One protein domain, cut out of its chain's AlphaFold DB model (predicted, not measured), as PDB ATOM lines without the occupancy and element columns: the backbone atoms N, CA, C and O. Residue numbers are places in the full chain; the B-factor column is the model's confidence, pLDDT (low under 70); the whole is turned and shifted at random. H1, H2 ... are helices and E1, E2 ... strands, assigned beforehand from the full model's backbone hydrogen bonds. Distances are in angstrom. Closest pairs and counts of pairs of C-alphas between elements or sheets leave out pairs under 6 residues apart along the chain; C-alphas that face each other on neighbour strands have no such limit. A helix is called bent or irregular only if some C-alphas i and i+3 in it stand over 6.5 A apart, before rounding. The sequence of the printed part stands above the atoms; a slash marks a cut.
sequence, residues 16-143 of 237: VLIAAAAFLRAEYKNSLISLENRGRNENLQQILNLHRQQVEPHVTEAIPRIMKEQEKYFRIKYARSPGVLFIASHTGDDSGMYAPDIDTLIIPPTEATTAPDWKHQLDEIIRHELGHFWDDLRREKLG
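What this domain is: This is residues 16 to 143 of the 237 residues of an uncharacterized protein of Candidatus Woesearchaeota archaeon CG10_big_fil_rev_8_21_14_0_10_37_12 (UniProt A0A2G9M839). A small three-stranded sheet lies near the middle of the domain, and two helices, H4 and the arm H2b of the long bent helix H2, cross as an X over one of its faces. The first helix, H1, runs on its own past the E1 edge of the sheet, joined to the other arm, H2a, by a turn whose residues 37 to 43 stick out; H3 is a short turn before H4. The printed part has 128 residues, with four named helices and three named strands in the order H1 H2 E1 E2 E3 H3 H4, and its class is mostly helix. The sheet is mixed, in the order E1 E3 E2. The whole is compact, with a radius of gyration of the C-alphas of 15.7 A and spans of 49 by 39 by 22 A.

How they stand to each other: In the sheet, E3, residues 104 to 107, is the inner strand between the edge strands E1, residues 83 to 86, and E2, residues 97 to 99. E1 and E3 are parallel at 25 degrees; N 85 and O 105 are 2.9 A apart, and N 107 and O 85 3.0 A, both within hydrogen-bond range. E2 and E3 form a hairpin, antiparallel at 154 degrees, with N 106 and O 97 at 2.7 A and N 99 and O 104 at 2.8 A, within hydrogen-bond range. H4, residues 118 to 142, is on the sheet at a height of 8.5 A. It lies over E2, is only just not over E3, on which 2 of its C-alphas fall, and runs along the strands, at 26 degrees to E2 on the local plane. The closest C-alphas of H4 and E2 are those of Glu 129 and Tyr 98, 5.4 A apart. H2, residues 42 to 74, was assigned as one helix by its hydrogen bonds but is bent: C-alphas 53 and 56 are 6.7 A apart. Its arms, H2a and H2b, stand at a steep tilt of 49 degrees. H2b is on the same face as H4, in two layers, helices on one face of a sheet; it lies over E1 and E3, slantwise to the strands, at 40 degrees to E1 on the local plane. H4 touches H2b with residues 119 to 130 alone, at a steep tilt of 57 degrees, the same way; their closest C-alphas are those of Arg 127 and Ile 66, 6.7 A apart. H1, residues 16 to 37, only grazes the sheet with its residues 21 to 28. H1 and H2a are close but not clearly touching, with the closest C-alphas, those of Glu 36 and Gln 45, 7.8 A apart. H3, residues 111 to 114, and H4 touch only at the corner, and only just, with 3 pairs of C-alphas within 8 A, the closest those of Ala 112 and Trp 118 at 5.7 A. In H1, H2a and H4 every O i to N i+4 pair is within hydrogen-bond range; in H2b 14 of 15 are, and H3 is too short for such a pair.

Where its parts are: H1 begins at C-alpha 16, at (38.487, 54.348, -54.373), and is 29.9 A long. H2a, residues 42 to 53, measures 16.2 A, and H2b, residues 56 to 74, 26.3 A with a kink of 28 degrees near residue 64. E1 is 10.2 A, E2 6.3 A, E3 9.4 A and H3 5.8 A long. E3 begins at C-alpha 104, at (43.799, 40.430, -52.333). H4, 36.2 A long, ends at C-alpha 142, at (43.917, 39.066, -72.632).

The domain as a whole: The two C-alphas farthest apart, those of Gly 39 and Arg 75, are 50.1 A apart. The printed part has no cut and no long link. Mean pLDDT of the printed part is 79.6; residues 16 to 44, 88 to 94 and 109 to 114 are under 70.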
ATOM      1  N   VAL A  16      39.613  55.240 -54.695       42.84
ATOM      2  CA  VAL A  16      38.487  54.348 -54.373       42.84
ATOM      3  C   VAL A  16      38.985  53.024 -53.793       42.84
ATOM      4  O   VAL A  16      38.450  52.585 -52.785       42.84
ATOM      5  N   LEU A  17      40.049  52.435 -54.347       42.19
ATOM      6  CA  LEU A  17      40.672  51.221 -53.804       42.19
ATOM      7  C   LEU A  17      41.291  51.452 -52.422       42.19
ATOM      8  O   LEU A  17      41.119  50.630 -51.528       42.19
ATOM      9  N   ILE A  18      41.962  52.587 -52.207       46.16
ATOM     10  CA  ILE A  18      42.490  52.962 -50.887       46.16
ATOM     11  C   ILE A  18      41.346  53.181 -49.896       46.16
ATOM     12  O   ILE A  18      41.442  52.728 -48.761       46.16
ATOM     13  N   ALA A  19      40.260  53.840 -50.308       43.06
ATOM     14  CA  ALA A  19      39.089  54.051 -49.465       43.06
ATOM     15  C   ALA A  19      38.359  52.737 -49.157       43.06
ATOM     16  O   ALA A  19      37.963  52.538 -48.016       43.06
ATOM     17  N   ALA A  20      38.246  51.819 -50.121       44.09
ATOM     18  CA  ALA A  20      37.668  50.490 -49.937       44.09
ATOM     19  C   ALA A  20      38.546  49.620 -49.032       44.09
ATOM     20  O   ALA A  20      38.045  49.033 -48.084       44.09
ATOM     21  N   ALA A  21      39.865  49.607 -49.230       47.81
ATOM     22  CA  ALA A  21      40.797  48.907 -48.349       47.81
ATOM     23  C   ALA A  21      40.828  49.518 -46.939       47.81
ATOM     24  O   ALA A  21      40.918  48.791 -45.954       47.81
ATOM     25  N   ALA A  22      40.730  50.844 -46.812       49.09
ATOM     26  CA  ALA A  22      40.620  51.525 -45.525       49.09
ATOM     27  C   ALA A  22      39.273  51.245 -44.848       49.09
ATOM     28  O   ALA A  22      39.250  51.046 -43.637       49.09
ATOM     29  N   PHE A  23      38.183  51.181 -45.614       48.84
ATOM     30  CA  PHE A  23      36.855  50.807 -45.139       48.84
ATOM     31  C   PHE A  23      36.828  49.347 -44.688       48.84
ATOM     32  O   PHE A  23      36.438  49.093 -43.562       48.84
ATOM     33  N   LEU A  24      37.359  48.411 -45.476       50.12
ATOM     34  CA  LEU A  24      37.491  46.997 -45.112       50.12
ATOM     35  C   LEU A  24      38.416  46.800 -43.904       50.12
ATOM     36  O   LEU A  24      38.110  46.007 -43.022       50.12
ATOM     37  N   ARG A  25      39.514  47.563 -43.790       53.62
ATOM     38  CA  ARG A  25      40.361  47.570 -42.580       53.62
ATOM     39  C   ARG A  25      39.640  48.163 -41.373       53.62
ATOM     40  O   ARG A  25      39.844  47.688 -40.259       53.62
ATOM     41  N   ALA A  26      38.834  49.203 -41.567       52.91
ATOM     42  CA  ALA A  26      38.043  49.812 -40.507       52.91
ATOM     43  C   ALA A  26      36.900  48.889 -40.074       52.91
ATOM     44  O   ALA A  26      36.688  48.741 -38.879       52.91
ATOM     45  N   GLU A  27      36.226  48.209 -41.000       54.22
ATOM     46  CA  GLU A  27      35.232  47.176 -40.715       54.22
ATOM     47  C   GLU A  27      35.860  45.946 -40.072       54.22
ATOM     48  O   GLU A  27      35.286  45.408 -39.139       54.22
ATOM     49  N   TYR A  28      37.064  45.539 -40.474       56.47
ATOM     50  CA  TYR A  28      37.826  44.497 -39.786       56.47
ATOM     51  C   TYR A  28      38.161  44.905 -38.348       56.47
ATOM     52  O   TYR A  28      37.936  44.152 -37.405       56.47
ATOM     53  N   LYS A  29      38.636  46.136 -38.146       55.75
ATOM     54  CA  LYS A  29      38.928  46.655 -36.807       55.75
ATOM     55  C   LYS A  29      37.653  46.804 -35.971       55.75
ATOM     56  O   LYS A  29      37.658  46.471 -34.793       55.75
ATOM     57  N   ASN A  30      36.557  47.256 -36.570       53.09
ATOM     58  CA  ASN A  30      35.267  47.418 -35.906       53.09
ATOM     59  C   ASN A  30      34.569  46.076 -35.658       53.09
ATOM     60  O   ASN A  30      33.866  45.954 -34.660       53.09
ATOM     61  N   SER A  31      34.773  45.065 -36.506       53.78
ATOM     62  CA  SER A  31      34.277  43.703 -36.291       53.78
ATOM     63  C   SER A  31      35.073  43.014 -35.190       53.78
ATOM     64  O   SER A  31      34.456  42.436 -34.304       53.78
ATOM     65  N   LEU A  32      36.398  43.196 -35.137       52.78
ATOM     66  CA  LEU A  32      37.226  42.808 -33.989       52.78
ATOM     67  C   LEU A  32      36.738  43.466 -32.695       52.78
ATOM     68  O   LEU A  32      36.485  42.764 -31.722       52.78
ATOM     69  N   ILE A  33      36.517  44.784 -32.703       54.03
ATOM     70  CA  ILE A  33      36.012  45.534 -31.541       54.03
ATOM     71  C   ILE A  33      34.581  45.098 -31.174       54.03
ATOM     72  O   ILE A  33      34.235  44.999 -30.001       54.03
ATOM     73  N   SER A  34      33.722  44.802 -32.152       51.44
ATOM     74  CA  SER A  34      32.358  44.301 -31.927       51.44
ATOM     75  C   SER A  34      32.352  42.875 -31.364       51.44
ATOM     76  O   SER A  34      31.496  42.550 -30.541       51.44
ATOM     77  N   LEU A  35      33.283  42.020 -31.788       50.09
ATOM     78  CA  LEU A  35      33.479  40.670 -31.251       50.09
ATOM     79  C   LEU A  35      34.077  40.721 -29.836       50.09
ATOM     80  O   LEU A  35      33.618  39.994 -28.958       50.09
ATOM     81  N   GLU A  36      35.024  41.630 -29.592       50.34
ATOM     82  CA  GLU A  36      35.572  41.955 -28.267       50.34
ATOM     83  C   GLU A  36      34.469  42.450 -27.311       50.34
ATOM     84  O   GLU A  36      34.360  41.965 -26.184       50.34
ATOM     85  N   ASN A  37      33.581  43.336 -27.774       50.47
ATOM     86  CA  ASN A  37      32.521  43.944 -26.959       50.47
ATOM     87  C   ASN A  37      31.303  43.035 -26.702       50.47
ATOM     88  O   ASN A  37      30.497  43.341 -25.824       50.47
ATOM     89  N   ARG A  38      31.143  41.919 -27.430       52.25
ATOM     90  CA  ARG A  38      30.035  40.958 -27.224       52.25
ATOM     91  C   ARG A  38      30.323  39.858 -26.201       52.25
ATOM     92  O   ARG A  38      29.453  39.022 -25.976       52.25
ATOM     93  N   GLY A  39      31.492  39.875 -25.556       49.59
ATOM     94  CA  GLY A  39      31.730  39.241 -24.257       49.59
ATOM     95  C   GLY A  39      31.115  37.853 -24.038       49.59
ATOM     96  O   GLY A  39      30.368  37.696 -23.081       49.59
ATOM     97  N   ARG A  40      31.436  36.860 -24.885       47.56
ATOM     98  CA  ARG A  40      31.374  35.410 -24.578       47.56
ATOM     99  C   ARG A  40      32.275  34.606 -25.526       47.56
ATOM    100  O   ARG A  40      31.797  34.113 -26.539       47.56
ATOM    101  N   ASN A  41      33.562  34.490 -25.196       59.25
ATOM    102  CA  ASN A  41      34.377  33.267 -25.312       59.25
ATOM    103  C   ASN A  41      35.854  33.641 -25.139       59.25
ATOM    104  O   ASN A  41      36.450  34.226 -26.043       59.25
ATOM    105  N   GLU A  42      36.472  33.249 -24.027       60.69
ATOM    106  CA  GLU A  42      37.940  33.209 -23.911       60.69
ATOM    107  C   GLU A  42      38.556  32.451 -25.102       60.69
ATOM    108  O   GLU A  42      39.588  32.860 -25.629       60.69
ATOM    109  N   ASN A  43      37.838  31.449 -25.625       67.19
ATOM    110  CA  ASN A  43      38.183  30.711 -26.839       67.19
ATOM    111  C   ASN A  43      38.310  31.599 -28.089       67.19
ATOM    112  O   ASN A  43      39.221  31.391 -28.878       67.19
ATOM    113  N   LEU A  44      37.454  32.612 -28.281       69.25
ATOM    114  CA  LEU A  44      37.528  33.478 -29.465       69.25
ATOM    115  C   LEU A  44      38.747  34.398 -29.387       69.25
ATOM    116  O   LEU A  44      39.453  34.568 -30.373       69.25
ATOM    117  N   GLN A  45      39.034  34.952 -28.208       72.06
ATOM    118  CA  GLN A  45      40.245  35.747 -28.003       72.06
ATOM    119  C   GLN A  45      41.511  34.901 -28.151       72.06
ATOM    120  O   GLN A  45      42.488  35.354 -28.740       72.06
ATOM    121  N   GLN A  46      41.491  33.653 -27.680       73.38
ATOM    122  CA  GLN A  46      42.577  32.704 -27.913       73.38
ATOM    123  C   GLN A  46      42.754  32.392 -29.402       73.38
ATOM    124  O   GLN A  46      43.885  32.451 -29.873       73.38
ATOM    125  N   ILE A  47      41.673  32.146 -30.152       72.38
ATOM    126  CA  ILE A  47      41.712  31.922 -31.608       72.38
ATOM    127  C   ILE A  47      42.268  33.151 -32.334       72.38
ATOM    128  O   ILE A  47      43.174  33.019 -33.149       72.38
ATOM    129  N   LEU A  48      41.792  34.354 -32.006       76.12
ATOM    130  CA  LEU A  48      42.289  35.594 -32.609       76.12
ATOM    131  C   LEU A  48      43.769  35.845 -32.277       76.12
ATOM    132  O   LEU A  48      44.526  36.288 -33.140       76.12
ATOM    133  N   ASN A  49      44.206  35.533 -31.054       81.69
ATOM    134  CA  ASN A  49      45.614  35.630 -30.666       81.69
ATOM    135  C   ASN A  49      46.478  34.597 -31.401       81.69
ATOM    136  O   ASN A  49      47.526  34.965 -31.929       81.69
ATOM    137  N   LEU A  50      46.031  33.340 -31.488       77.81
ATOM    138  CA  LEU A  50      46.658  32.282 -32.292       77.81
ATOM    139  C   LEU A  50      46.802  32.718 -33.750       77.81
ATOM    140  O   LEU A  50      47.884  32.614 -34.327       77.81
ATOM    141  N   HIS A  51      45.733  33.275 -34.312       81.19
ATOM    142  CA  HIS A  51      45.705  33.770 -35.675       81.19
ATOM    143  C   HIS A  51      46.764  34.860 -35.898       81.19
ATOM    144  O   HIS A  51      47.644  34.701 -36.744       81.19
ATOM    145  N   ARG A  52      46.769  35.919 -35.077       84.31
ATOM    146  CA  ARG A  52      47.751  37.015 -35.189       84.31
ATOM    147  C   ARG A  52      49.194  36.562 -34.959       84.31
ATOM    148  O   ARG A  52      50.107  37.068 -35.601       84.31
ATOM    149  N   GLN A  53      49.423  35.650 -34.016       88.44
ATOM    150  CA  GLN A  53      50.776  35.245 -33.621       88.44
ATOM    151  C   GLN A  53      51.374  34.159 -34.515       88.44
ATOM    152  O   GLN A  53      52.597  34.052 -34.586       88.44
ATOM    153  N   GLN A  54      50.544  33.339 -35.163       88.62
ATOM    154  CA  GLN A  54      51.012  32.172 -35.912       88.62
ATOM    155  C   GLN A  54      50.555  32.183 -37.367       88.62
ATOM    156  O   GLN A  54      51.389  32.011 -38.257       88.62
ATOM    157  N   VAL A  55      49.266  32.414 -37.620       87.38
ATOM    158  CA  VAL A  55      48.691  32.342 -38.971       87.38
ATOM    159  C   VAL A  55      49.168  33.509 -39.824       87.38
ATOM    160  O   VAL A  55      49.721  33.277 -40.895       87.38
ATOM    161  N   GLU A  56      49.044  34.753 -39.353       90.62
ATOM    162  CA  GLU A  56      49.441  35.926 -40.149       90.62
ATOM    163  C   GLU A  56      50.934  35.919 -40.530       90.62
ATOM    164  O   GLU A  56      51.238  36.134 -41.713       90.62
ATOM    165  N   PRO A  57      51.880  35.615 -39.612       92.44
ATOM    166  CA  PRO A  57      53.287  35.465 -39.973       92.44
ATOM    167  C   PRO A  57      53.517  34.332 -40.977       92.44
ATOM    168  O   PRO A  57      54.262  34.523 -41.938       92.44
ATOM    169  N   HIS A  58      52.842  33.185 -40.799       93.06
ATOM    170  CA  HIS A  58      52.947  32.056 -41.727       93.06
ATOM    171  C   HIS A  58      52.462  32.434 -43.125       93.06
ATOM    172  O   HIS A  58      53.199  32.224 -44.078       93.06
ATOM    173  N   VAL A  59      51.278  33.041 -43.270       92.44
ATOM    174  CA  VAL A  59      50.747  33.484 -44.575       92.44
ATOM    175  C   VAL A  59      51.692  34.490 -45.235       92.44
ATOM    176  O   VAL A  59      51.998  34.370 -46.423       92.44
ATOM    177  N   THR A  60      52.188  35.455 -44.458       93.38
ATOM    178  CA  THR A  60      53.099  36.501 -44.945       93.38
ATOM    179  C   THR A  60      54.400  35.911 -45.499       93.38
ATOM    180  O   THR A  60      54.900  36.377 -46.522       93.38
ATOM    181  N   GLU A  61      54.940  34.868 -44.865       96.12
ATOM    182  CA  GLU A  61      56.121  34.145 -45.352       96.12
ATOM    183  C   GLU A  61      55.786  33.184 -46.507       96.12
ATOM    184  O   GLU A  61      56.537  33.072 -47.484       96.12
ATOM    185  N   ALA A  62      54.653  32.490 -46.412       95.81
ATOM    186  CA  ALA A  62      54.259  31.429 -47.325       95.81
ATOM    187  C   ALA A  62      53.951  31.960 -48.724       95.81
ATOM    188  O   ALA A  62      54.417  31.361 -49.688       95.81
ATOM    189  N   ILE A  63      53.257  33.093 -48.871       96.88
ATOM    190  CA  ILE A  63      52.900  33.647 -50.189       96.88
ATOM    191  C   ILE A  63      54.125  33.852 -51.100       96.88
ATOM    192  O   ILE A  63      54.172  33.234 -52.166       96.88
ATOM    193  N   PRO A  64      55.154  34.646 -50.738       98.00
ATOM    194  CA  PRO A  64      56.301  34.854 -51.620       98.00
ATOM    195  C   PRO A  64      57.104  33.569 -51.865       98.00
ATOM    196  O   PRO A  64      57.696  33.412 -52.938       98.00
ATOM    197  N   ARG A  65      57.135  32.639 -50.902       98.12
ATOM    198  CA  ARG A  65      57.763  31.322 -51.076       98.12
ATOM    199  C   ARG A  65      56.994  30.470 -52.089       98.12
ATOM    200  O   ARG A  65      57.591  30.007 -53.059       98.12
ATOM    201  N   ILE A  66      55.687  30.308 -51.903       98.19
ATOM    202  CA  ILE A  66      54.805  29.507 -52.759       98.19
ATOM    203  C   ILE A  66      54.752  30.087 -54.172       98.19
ATOM    204  O   ILE A  66      54.889  29.331 -55.130       98.19
ATOM    205  N   MET A  67      54.661  31.413 -54.325       98.44
ATOM    206  CA  MET A  67      54.749  32.062 -55.637       98.44
ATOM    207  C   MET A  67      56.047  31.674 -56.357       98.44
ATOM    208  O   MET A  67      56.004  31.244 -57.505       98.44
ATOM    209  N   LYS A  68      57.211  31.750 -55.690       98.38
ATOM    210  CA  LYS A  68      58.501  31.341 -56.284       98.38
ATOM    211  C   LYS A  68      58.531  29.859 -56.659       98.38
ATOM    212  O   LYS A  68      59.087  29.501 -57.699       98.38
ATOM    213  N   GLU A  69      57.960  28.995 -55.823       97.81
ATOM    214  CA  GLU A  69      57.833  27.567 -56.116       97.81
ATOM    215  C   GLU A  69      56.965  27.331 -57.360       97.81
ATOM    216  O   GLU A  69      57.388  26.602 -58.258       97.81
ATOM    217  N   GLN A  70      55.803  27.985 -57.453       97.56
ATOM    218  CA  GLN A  70      54.890  27.895 -58.594       97.56
ATOM    219  C   GLN A  70      55.527  28.461 -59.870       97.56
ATOM    220  O   GLN A  70      55.487  27.803 -60.906       97.56
ATOM    221  N   GLU A  71      56.209  29.608 -59.809       97.88
ATOM    222  CA  GLU A  71      56.968  30.152 -60.941       97.88
ATOM    223  C   GLU A  71      58.008  29.165 -61.470       97.88
ATOM    224  O   GLU A  71      58.115  28.959 -62.680       97.88
ATOM    225  N   LYS A  72      58.765  28.526 -60.572       97.31
ATOM    226  CA  LYS A  72      59.768  27.525 -60.944       97.31
ATOM    227  C   LYS A  72      59.117  26.274 -61.532       97.31
ATOM    228  O   LYS A  72      59.567  25.780 -62.564       97.31
ATOM    229  N   TYR A  73      58.092  25.754 -60.865       95.88
ATOM    230  CA  TYR A  73      57.456  24.487 -61.209       95.88
ATOM    231  C   TYR A  73      56.658  24.581 -62.515       95.88
ATOM    232  O   TYR A  73      56.819  23.743 -63.403       95.88
ATOM    233  N   PHE A  74      55.858  25.635 -62.668       95.88
ATOM    234  CA  PHE A  74      55.001  25.868 -63.829       95.88
ATOM    235  C   PHE A  74      55.663  26.695 -64.937       95.88
ATOM    236  O   PHE A  74      55.078  26.855 -66.005       95.88
ATOM    237  N   ARG A  75      56.885  27.201 -64.713       96.50
ATOM    238  CA  ARG A  75      57.618  28.084 -65.641       96.50
ATOM    239  C   ARG A  75      56.829  29.346 -66.009       96.50
ATOM    240  O   ARG A  75      56.851  29.799 -67.151       96.50
ATOM    241  N   ILE A  76      56.145  29.918 -65.025       96.69
ATOM    242  CA  ILE A  76      55.387  31.168 -65.146       96.69
ATOM    243  C   ILE A  76      56.111  32.316 -64.443       96.69
ATOM    244  O   ILE A  76      57.122  32.123 -63.764       96.69
ATOM    245  N   LYS A  77      55.554  33.520 -64.586       96.81
ATOM    246  CA  LYS A  77      55.908  34.688 -63.787       96.81
ATOM    247  C   LYS A  77      54.655  35.406 -63.320       96.81
ATOM    248  O   LYS A  77      53.764  35.656 -64.134       96.81
ATOM    249  N   TYR A  78      54.616  35.754 -62.040       97.25
ATOM    250  CA  TYR A  78      53.631  36.686 -61.514       97.25
ATOM    251  C   TYR A  78      54.084  38.113 -61.826       97.25
ATOM    252  O   TYR A  78      55.246  38.467 -61.635       97.25
ATOM    253  N   ALA A  79      53.174  38.942 -62.336       95.81
ATOM    254  CA  ALA A  79      53.489  40.338 -62.652       95.81
ATOM    255  C   ALA A  79      53.586  41.219 -61.394       95.81
ATOM    256  O   ALA A  79      54.248  42.256 -61.411       95.81
ATOM    257  N   ARG A  80      52.911  40.807 -60.319       97.00
ATOM    258  CA  ARG A  80      52.852  41.457 -59.006       97.00
ATOM    259  C   ARG A  80      52.496  40.416 -57.943       97.00
ATOM    260  O   ARG A  80      52.166  39.289 -58.297       97.00
ATOM    261  N   SER A  81      52.567  40.787 -56.670       97.12
ATOM    262  CA  SER A  81      52.052  39.974 -55.559       97.12
ATOM    263  C   SER A  81      50.662  40.464 -55.157       97.12
ATOM    264  O   SER A  81      50.426  41.672 -55.247       97.12
ATOM    265  N   PRO A  82      49.763  39.570 -54.713       97.31
ATOM    266  CA  PRO A  82      48.480  39.998 -54.190       97.31
ATOM    267  C   PRO A  82      48.667  40.631 -52.804       97.31
ATOM    268  O   PRO A  82      49.635  40.345 -52.090       97.31
ATOM    269  N   GLY A  83      47.731  41.491 -52.420       95.56
ATOM    270  CA  GLY A  83      47.549  41.888 -51.032       95.56
ATOM    271  C   GLY A  83      47.097  40.708 -50.171       95.56
ATOM    272  O   GLY A  83      46.715  39.650 -50.674       95.56
ATOM    273  N   VAL A  84      47.112  40.908 -48.855       93.31
ATOM    274  CA  VAL A  84      46.566  39.949 -47.890       93.31
ATOM    275  C   VAL A  84      45.646  40.697 -46.941       93.31
ATOM    276  O   VAL A  84      46.032  41.730 -46.384       93.31
ATOM    277  N   LEU A  85      44.434  40.180 -46.766       89.75
ATOM    278  CA  LEU A  85      43.472  40.655 -45.789       89.75
ATOM    279  C   LEU A  85      43.101  39.501 -44.866       89.75
ATOM    280  O   LEU A  85      42.535  38.497 -45.284       89.75
ATOM    281  N   PHE A  86      43.402  39.679 -43.591       85.75
ATOM    282  CA  PHE A  86      42.924  38.798 -42.541       85.75
ATOM    283  C   PHE A  86      41.559  39.307 -42.087       85.75
ATOM    284  O   PHE A  86      41.424  40.504 -41.830       85.75
ATOM    285  N   ILE A  87      40.553  38.434 -42.016       78.69
ATOM    286  CA  ILE A  87      39.216  38.773 -41.497       78.69
ATOM    287  C   ILE A  87      38.976  38.104 -40.140       78.69
ATOM    288  O   ILE A  87      39.678  37.172 -39.775       78.69
ATOM    289  N   ALA A  88      38.094  38.673 -39.312       64.50
ATOM    290  CA  ALA A  88      37.995  38.324 -37.885       64.50
ATOM    291  C   ALA A  88      36.813  37.411 -37.571       64.50
ATOM    292  O   ALA A  88      36.829  36.682 -36.583       64.50
ATOM    293  N   SER A  89      35.785  37.470 -38.406       60.88
ATOM    294  CA  SER A  89      34.635  36.586 -38.343       60.88
ATOM    295  C   SER A  89      34.449  35.958 -39.697       60.88
ATOM    296  O   SER A  89      34.431  36.672 -40.703       60.88
ATOM    297  N   HIS A  90      34.231  34.653 -39.687       56.94
ATOM    298  CA  HIS A  90      33.691  33.971 -40.839       56.94
ATOM    299  C   HIS A  90      32.187  33.789 -40.662       56.94
ATOM    300  O   HIS A  90      31.723  33.460 -39.570       56.94
ATOM    301  N   THR A  91      31.421  34.046 -41.716       51.00
ATOM    302  CA  THR A  91      29.985  33.726 -41.770       51.00
ATOM    303  C   THR A  91      29.706  32.544 -42.707       51.00
ATOM    304  O   THR A  91      28.559  32.357 -43.099       51.00
ATOM    305  N   GLY A  92      30.730  31.759 -43.072       53.69
ATOM    306  CA  GLY A  92      30.632  30.622 -43.998       53.69
ATOM    307  C   GLY A  92      31.719  29.561 -43.784       53.69
ATOM    308  O   GLY A  92      32.473  29.649 -42.822       53.69
ATOM    309  N   ASP A  93      31.778  28.571 -44.678       57.09
ATOM    310  CA  ASP A  93      32.740  27.448 -44.673       57.09
ATOM    311  C   ASP A  93      33.998  27.721 -45.529       57.09
ATOM    312  O   ASP A  93      34.816  26.828 -45.751       57.09
ATOM    313  N   ASP A  94      34.174  28.942 -46.048       60.25
ATOM    314  CA  ASP A  94      35.257  29.222 -46.999       60.25
ATOM    315  C   ASP A  94      36.639  29.104 -46.337       60.25
ATOM    316  O   ASP A  94      36.926  29.716 -45.308       60.25
ATOM    317  N   SER A  95      37.519  28.322 -46.946       76.62
ATOM    318  CA  SER A  95      38.871  28.074 -46.442       76.62
ATOM    319  C   SER A  95      39.866  29.185 -46.823       76.62
ATOM    320  O   SER A  95      40.915  29.312 -46.196       76.62
ATOM    321  N   GLY A  96      39.506  30.040 -47.779       86.88
ATOM    322  CA  GLY A  96      40.253  31.187 -48.294       86.88
ATOM    323  C   GLY A  96      39.527  31.749 -49.521       86.88
ATOM    324  O   GLY A  96      38.595  31.119 -50.016       86.88
ATOM    325  N   MET A  97      39.889  32.952 -49.970       91.56
ATOM    326  CA  MET A  97      39.354  33.514 -51.218       91.56
ATOM    327  C   MET A  97      40.301  34.552 -51.818       91.56
ATOM    328  O   MET A  97      40.756  35.457 -51.124       91.56
ATOM    329  N   TYR A  98      40.527  34.507 -53.123       94.38
ATOM    330  CA  TYR A  98      41.107  35.607 -53.882       94.38
ATOM    331  C   TYR A  98      40.018  36.565 -54.384       94.38
ATOM    332  O   TYR A  98      39.115  36.179 -55.124       94.38
ATOM    333  N   ALA A  99      40.134  37.839 -54.009       93.56
ATOM    334  CA  ALA A  99      39.256  38.921 -54.437       93.56
ATOM    335  C   ALA A  99      39.926  39.740 -55.568       93.56
ATOM    336  O   ALA A  99      40.826  40.540 -55.280       93.56
ATOM    337  N   PRO A 100      39.528  39.553 -56.846       91.31
ATOM    338  CA  PRO A 100      40.189  40.178 -57.999       91.31
ATOM    339  C   PRO A 100      39.987  41.695 -58.087       91.31
ATOM    340  O   PRO A 100      40.811  42.412 -58.641       91.31
ATOM    341  N   ASP A 101      38.904  42.222 -57.523       90.56
ATOM    342  CA  ASP A 101      38.596  43.655 -57.517       90.56
ATOM    343  C   ASP A 101      39.587  44.481 -56.683       90.56
ATOM    344  O   ASP A 101      39.810  45.659 -56.969       90.56
ATOM    345  N   ILE A 102      40.196  43.855 -55.676       92.12
ATOM    346  CA  ILE A 102      41.176  44.467 -54.773       92.12
ATOM    347  C   ILE A 102      42.527  43.735 -54.778       92.12
ATOM    348  O   ILE A 102      43.356  43.988 -53.902       92.12
ATOM    349  N   ASP A 103      42.751  42.826 -55.732       94.50
ATOM    350  CA  ASP A 103      43.949  41.985 -55.860       94.50
ATOM    351  C   ASP A 103      44.407  41.357 -54.530       94.50
ATOM    352  O   ASP A 103      45.589  41.422 -54.183       94.50
ATOM    353  N   THR A 104      43.494  40.807 -53.726       94.94
ATOM    354  CA  THR A 104      43.799  40.430 -52.333       94.94
ATOM    355  C   THR A 104      43.388  38.999 -52.008       94.94
ATOM    356  O   THR A 104      42.261  38.599 -52.278       94.94
ATOM    357  N   LEU A 105      44.289  38.245 -51.372       93.62
ATOM    358  CA  LEU A 105      43.962  36.992 -50.689       93.62
ATOM    359  C   LEU A 105      43.289  37.322 -49.352       93.62
ATOM    360  O   LEU A 105      43.884  37.972 -48.491       93.62
ATOM    361  N   ILE A 106      42.061  36.859 -49.179       90.56
ATOM    362  CA  ILE A 106      41.297  36.932 -47.943       90.56
ATOM    363  C   ILE A 106      41.469  35.607 -47.208       90.56
ATOM    364  O   ILE A 106      41.074  34.554 -47.705       90.56
ATOM    365  N   ILE A 107      42.073  35.671 -46.023       86.19
ATOM    366  CA  ILE A 107      42.328  34.503 -45.180       86.19
ATOM    367  C   ILE A 107      41.458  34.624 -43.921       86.19
ATOM    368  O   ILE A 107      41.716  35.507 -43.090       86.19
ATOM    369  N   PRO A 108      40.403  33.800 -43.783       76.75
ATOM    370  CA  PRO A 108      39.586  33.774 -42.581       76.75
ATOM    371  C   PRO A 108      40.296  33.049 -41.427       76.75
ATOM    372  O   PRO A 108      41.181  32.220 -41.655       76.75
ATOM    373  N   PRO A 109      39.882  33.302 -40.173       69.06
ATOM    374  CA  PRO A 109      40.308  32.497 -39.048       69.06
ATOM    375  C   PRO A 109      39.535  31.179 -39.124       69.06
ATOM    376  O   PRO A 109      38.362  31.119 -38.764       69.06
ATOM    377  N   THR A 110      40.164  30.133 -39.652       66.25
ATOM    378  CA  THR A 110      39.521  28.822 -39.799       66.25
ATOM    379  C   THR A 110      39.765  27.958 -38.568       66.25
ATOM    380  O   THR A 110      40.829  28.023 -37.950       66.25
ATOM    381  N   GLU A 111      38.814  27.090 -38.216       59.62
ATOM    382  CA  GLU A 111      39.032  26.069 -37.177       59.62
ATOM    383  C   GLU A 111      40.204  25.140 -37.531       59.62
ATOM    384  O   GLU A 111      40.917  24.663 -36.646       59.62
ATOM    385  N   ALA A 112      40.483  24.980 -38.832       58.03
ATOM    386  CA  ALA A 112      41.653  24.285 -39.355       58.03
ATOM    387  C   ALA A 112      42.979  24.836 -38.804       58.03
ATOM    388  O   ALA A 112      43.934  24.077 -38.690       58.03
ATOM    389  N   THR A 113      43.039  26.101 -38.359       63.12
ATOM    390  CA  THR A 113      44.226  26.697 -37.703       63.12
ATOM    391  C   THR A 113      44.576  26.078 -36.344       63.12
ATOM    392  O   THR A 113      45.642  26.354 -35.794       63.12
ATOM    393  N   THR A 114      43.711  25.210 -35.811       66.31
ATOM    394  CA  THR A 114      43.939  24.452 -34.571       66.31
ATOM    395  C   THR A 114      44.351  22.994 -34.803       66.31
ATOM    396  O   THR A 114      44.747  22.315 -33.855       66.31
ATOM    397  N   ALA A 115      44.310  22.507 -36.049       74.50
ATOM    398  CA  ALA A 115      44.712  21.145 -36.394       74.50
ATOM    399  C   ALA A 115      46.247  20.977 -36.353       74.50
ATOM    400  O   ALA A 115      46.969  21.927 -36.652       74.50
ATOM    401  N   PRO A 116      46.800  19.789 -36.037       79.12
ATOM    402  CA  PRO A 116      48.256  19.581 -35.979       79.12
ATOM    403  C   PRO A 116      49.011  19.926 -37.277       79.12
ATOM    404  O   PRO A 116      50.187  20.283 -37.239       79.12
ATOM    405  N   ASP A 117      48.340  19.825 -38.421       85.81
ATOM    406  CA  ASP A 117      48.857  20.031 -39.774       85.81
ATOM    407  C   ASP A 117      48.358  21.335 -40.420       85.81
ATOM    408  O   ASP A 117      48.492  21.516 -41.631       85.81
ATOM    409  N   TRP A 118      47.840  22.282 -39.629       85.94
ATOM    410  CA  TRP A 118      47.218  23.512 -40.131       85.94
ATOM    411  C   TRP A 118      48.080  24.301 -41.123       85.94
ATOM    412  O   TRP A 118      47.566  24.875 -42.078       85.94
ATOM    413  N   LYS A 119      49.407  24.308 -40.934       90.81
ATOM    414  CA  LYS A 119      50.348  24.975 -41.847       90.81
ATOM    415  C   LYS A 119      50.319  24.371 -43.245       90.81
ATOM    416  O   LYS A 119      50.438  25.098 -44.223       90.81
ATOM    417  N   HIS A 120      50.195  23.048 -43.331       90.56
ATOM    418  CA  HIS A 120      50.116  22.348 -44.604       90.56
ATOM    419  C   HIS A 120      48.803  22.672 -45.315       90.56
ATOM    420  O   HIS A 120      48.835  23.072 -46.473       90.56
ATOM    421  N   GLN A 121      47.679  22.595 -44.600       88.00
ATOM    422  CA  GLN A 121      46.363  22.937 -45.148       88.00
ATOM    423  C   GLN A 121      46.316  24.395 -45.626       88.00
ATOM    424  O   GLN A 121      45.837  24.690 -46.718       88.00
ATOM    425  N   LEU A 122      46.895  25.315 -44.852       90.44
ATOM    426  CA  LEU A 122      46.991  26.723 -45.221       90.44
ATOM    427  C   LEU A 122      47.894  26.953 -46.438       90.44
ATOM    428  O   LEU A 122      47.561  27.759 -47.302       90.44
ATOM    429  N   ASP A 123      49.010  26.230 -46.549       94.19
ATOM    430  CA  ASP A 123      49.841  26.242 -47.753       94.19
ATOM    431  C   ASP A 123      49.062  25.751 -48.987       94.19
ATOM    432  O   ASP A 123      49.241  26.298 -50.075       94.19
ATOM    433  N   GLU A 124      48.210  24.732 -48.846       93.06
ATOM    434  CA  GLU A 124      47.356  24.246 -49.936       93.06
ATOM    435  C   GLU A 124      46.314  25.285 -50.361       93.06
ATOM    436  O   GLU A 124      46.177  25.545 -51.558       93.06
ATOM    437  N   ILE A 125      45.651  25.932 -49.400       92.56
ATOM    438  CA  ILE A 125      44.723  27.042 -49.658       92.56
ATOM    439  C   ILE A 125      45.454  28.168 -50.394       92.56
ATOM    440  O   ILE A 125      45.033  28.588 -51.466       92.56
ATOM    441  N   ILE A 126      46.614  28.609 -49.895       95.50
ATOM    442  CA  ILE A 126      47.401  29.667 -50.546       95.50
ATOM    443  C   ILE A 126      47.780  29.271 -51.978       95.50
ATOM    444  O   ILE A 126      47.739  30.113 -52.874       95.50
ATOM    445  N   ARG A 127      48.142  28.006 -52.232       97.44
ATOM    446  CA  ARG A 127      48.439  27.536 -53.598       97.44
ATOM    447  C   ARG A 127      47.230  27.639 -54.520       97.44
ATOM    448  O   ARG A 127      47.425  28.037 -55.669       97.44
ATOM    449  N   HIS A 128      46.044  27.278 -54.030       96.44
ATOM    450  CA  HIS A 128      44.777  27.385 -54.759       96.44
ATOM    451  C   HIS A 128      44.461  28.839 -55.102       96.44
ATOM    452  O   HIS A 128      44.349  29.186 -56.278       96.44
ATOM    453  N   GLU A 129      44.461  29.715 -54.096       96.81
ATOM    454  CA  GLU A 129      44.149  31.137 -54.276       96.81
ATOM    455  C   GLU A 129      45.168  31.856 -55.172       96.81
ATOM    456  O   GLU A 129      44.811  32.713 -55.983       96.81
ATOM    457  N   LEU A 130      46.450  31.480 -55.106       98.12
ATOM    458  CA  LEU A 130      47.466  31.987 -56.036       98.12
ATOM    459  C   LEU A 130      47.269  31.489 -57.478       98.12
ATOM    460  O   LEU A 130      47.776  32.123 -58.410       98.12
ATOM    461  N   GLY A 131      46.547  30.385 -57.674       98.19
ATOM    462  CA  GLY A 131      46.067  29.939 -58.980       98.19
ATOM    463  C   GLY A 131      44.991  30.873 -59.539       98.19
ATOM    464  O   GLY A 131      45.097  31.282 -60.696       98.19
ATOM    465  N   HIS A 132      44.026  31.296 -58.716       97.75
ATOM    466  CA  HIS A 132      43.034  32.310 -59.100       97.75
ATOM    467  C   HIS A 132      43.665  33.672 -59.382       97.75
ATOM    468  O   HIS A 132      43.365  34.297 -60.397       97.75
ATOM    469  N   PHE A 133      44.602  34.105 -58.537       98.38
ATOM    470  CA  PHE A 133      45.363  35.329 -58.774       98.38
ATOM    471  C   PHE A 133      46.112  35.282 -60.110       98.38
ATOM    472  O   PHE A 133      46.140  36.254 -60.864       98.38
ATOM    473  N   TRP A 134      46.711  34.135 -60.440       98.38
ATOM    474  CA  TRP A 134      47.365  33.963 -61.731       98.38
ATOM    475  C   TRP A 134      46.375  34.005 -62.904       98.38
ATOM    476  O   TRP A 134      46.664  34.674 -63.899       98.38
ATOM    477  N   ASP A 135      45.224  33.327 -62.797       98.12
ATOM    478  CA  ASP A 135      44.147  33.363 -63.800       98.12
ATOM    479  C   ASP A 135      43.716  34.804 -64.097       98.12
ATOM    480  O   ASP A 135      43.707  35.216 -65.258       98.12
ATOM    481  N   ASP A 136      43.479  35.596 -63.055       98.12
ATOM    482  CA  ASP A 136      43.062  36.992 -63.159       98.12
ATOM    483  C   ASP A 136      44.094  37.858 -63.904       98.12
ATOM    484  O   ASP A 136      43.768  38.485 -64.915       98.12
ATOM    485  N   LEU A 137      45.382  37.777 -63.535       97.50
ATOM    486  CA  LEU A 137      46.465  38.466 -64.261       97.50
ATOM    487  C   LEU A 137      46.523  38.069 -65.746       97.50
ATOM    488  O   LEU A 137      46.868  38.874 -66.622       97.50
ATOM    489  N   ARG A 138      46.233  36.801 -66.058       97.44
ATOM    490  CA  ARG A 138      46.210  36.305 -67.437       97.44
ATOM    491  C   ARG A 138      44.992  36.812 -68.196       97.44
ATOM    492  O   ARG A 138      45.153  37.220 -69.349       97.44
ATOM    493  N   ARG A 139      43.811  36.819 -67.580       97.06
ATOM    494  CA  ARG A 139      42.580  37.361 -68.169       97.06
ATOM    495  C   ARG A 139      42.697  38.864 -68.406       97.06
ATOM    496  O   ARG A 139      42.373  39.305 -69.510       97.06
ATOM    497  N   GLU A 140      43.276  39.614 -67.466       96.50
ATOM    498  CA  GLU A 140      43.590  41.043 -67.619       96.50
ATOM    499  C   GLU A 140      44.468  41.276 -68.858       96.50
ATOM    500  O   GLU A 140      44.128  42.073 -69.735       96.50
ATOM    501  N   LYS A 141      45.559  40.509 -68.999       96.75
ATOM    502  CA  LYS A 141      46.454  40.592 -70.167       96.75
ATOM    503  C   LYS A 141      45.745  40.281 -71.491       96.75
ATOM    504  O   LYS A 141      46.149  40.794 -72.536       96.75
ATOM    505  N   LEU A 142      44.725  39.427 -71.466       96.19
ATOM    506  CA  LEU A 142      43.917  39.066 -72.632       96.19
ATOM    507  C   LEU A 142      42.759  40.045 -72.893       96.19
ATOM    508  O   LEU A 142      42.102  39.908 -73.925       96.19
ATOM    509  N   GLY A 143      42.516  41.015 -72.003       97.31
ATOM    510  CA  GLY A 143      41.385  41.940 -72.088       97.31
ATOM    511  C   GLY A 143      40.031  41.263 -71.864       97.31
ATOM    512  O   GLY A 143      39.035  41.688 -72.447       97.31
TER     513      GLY A 143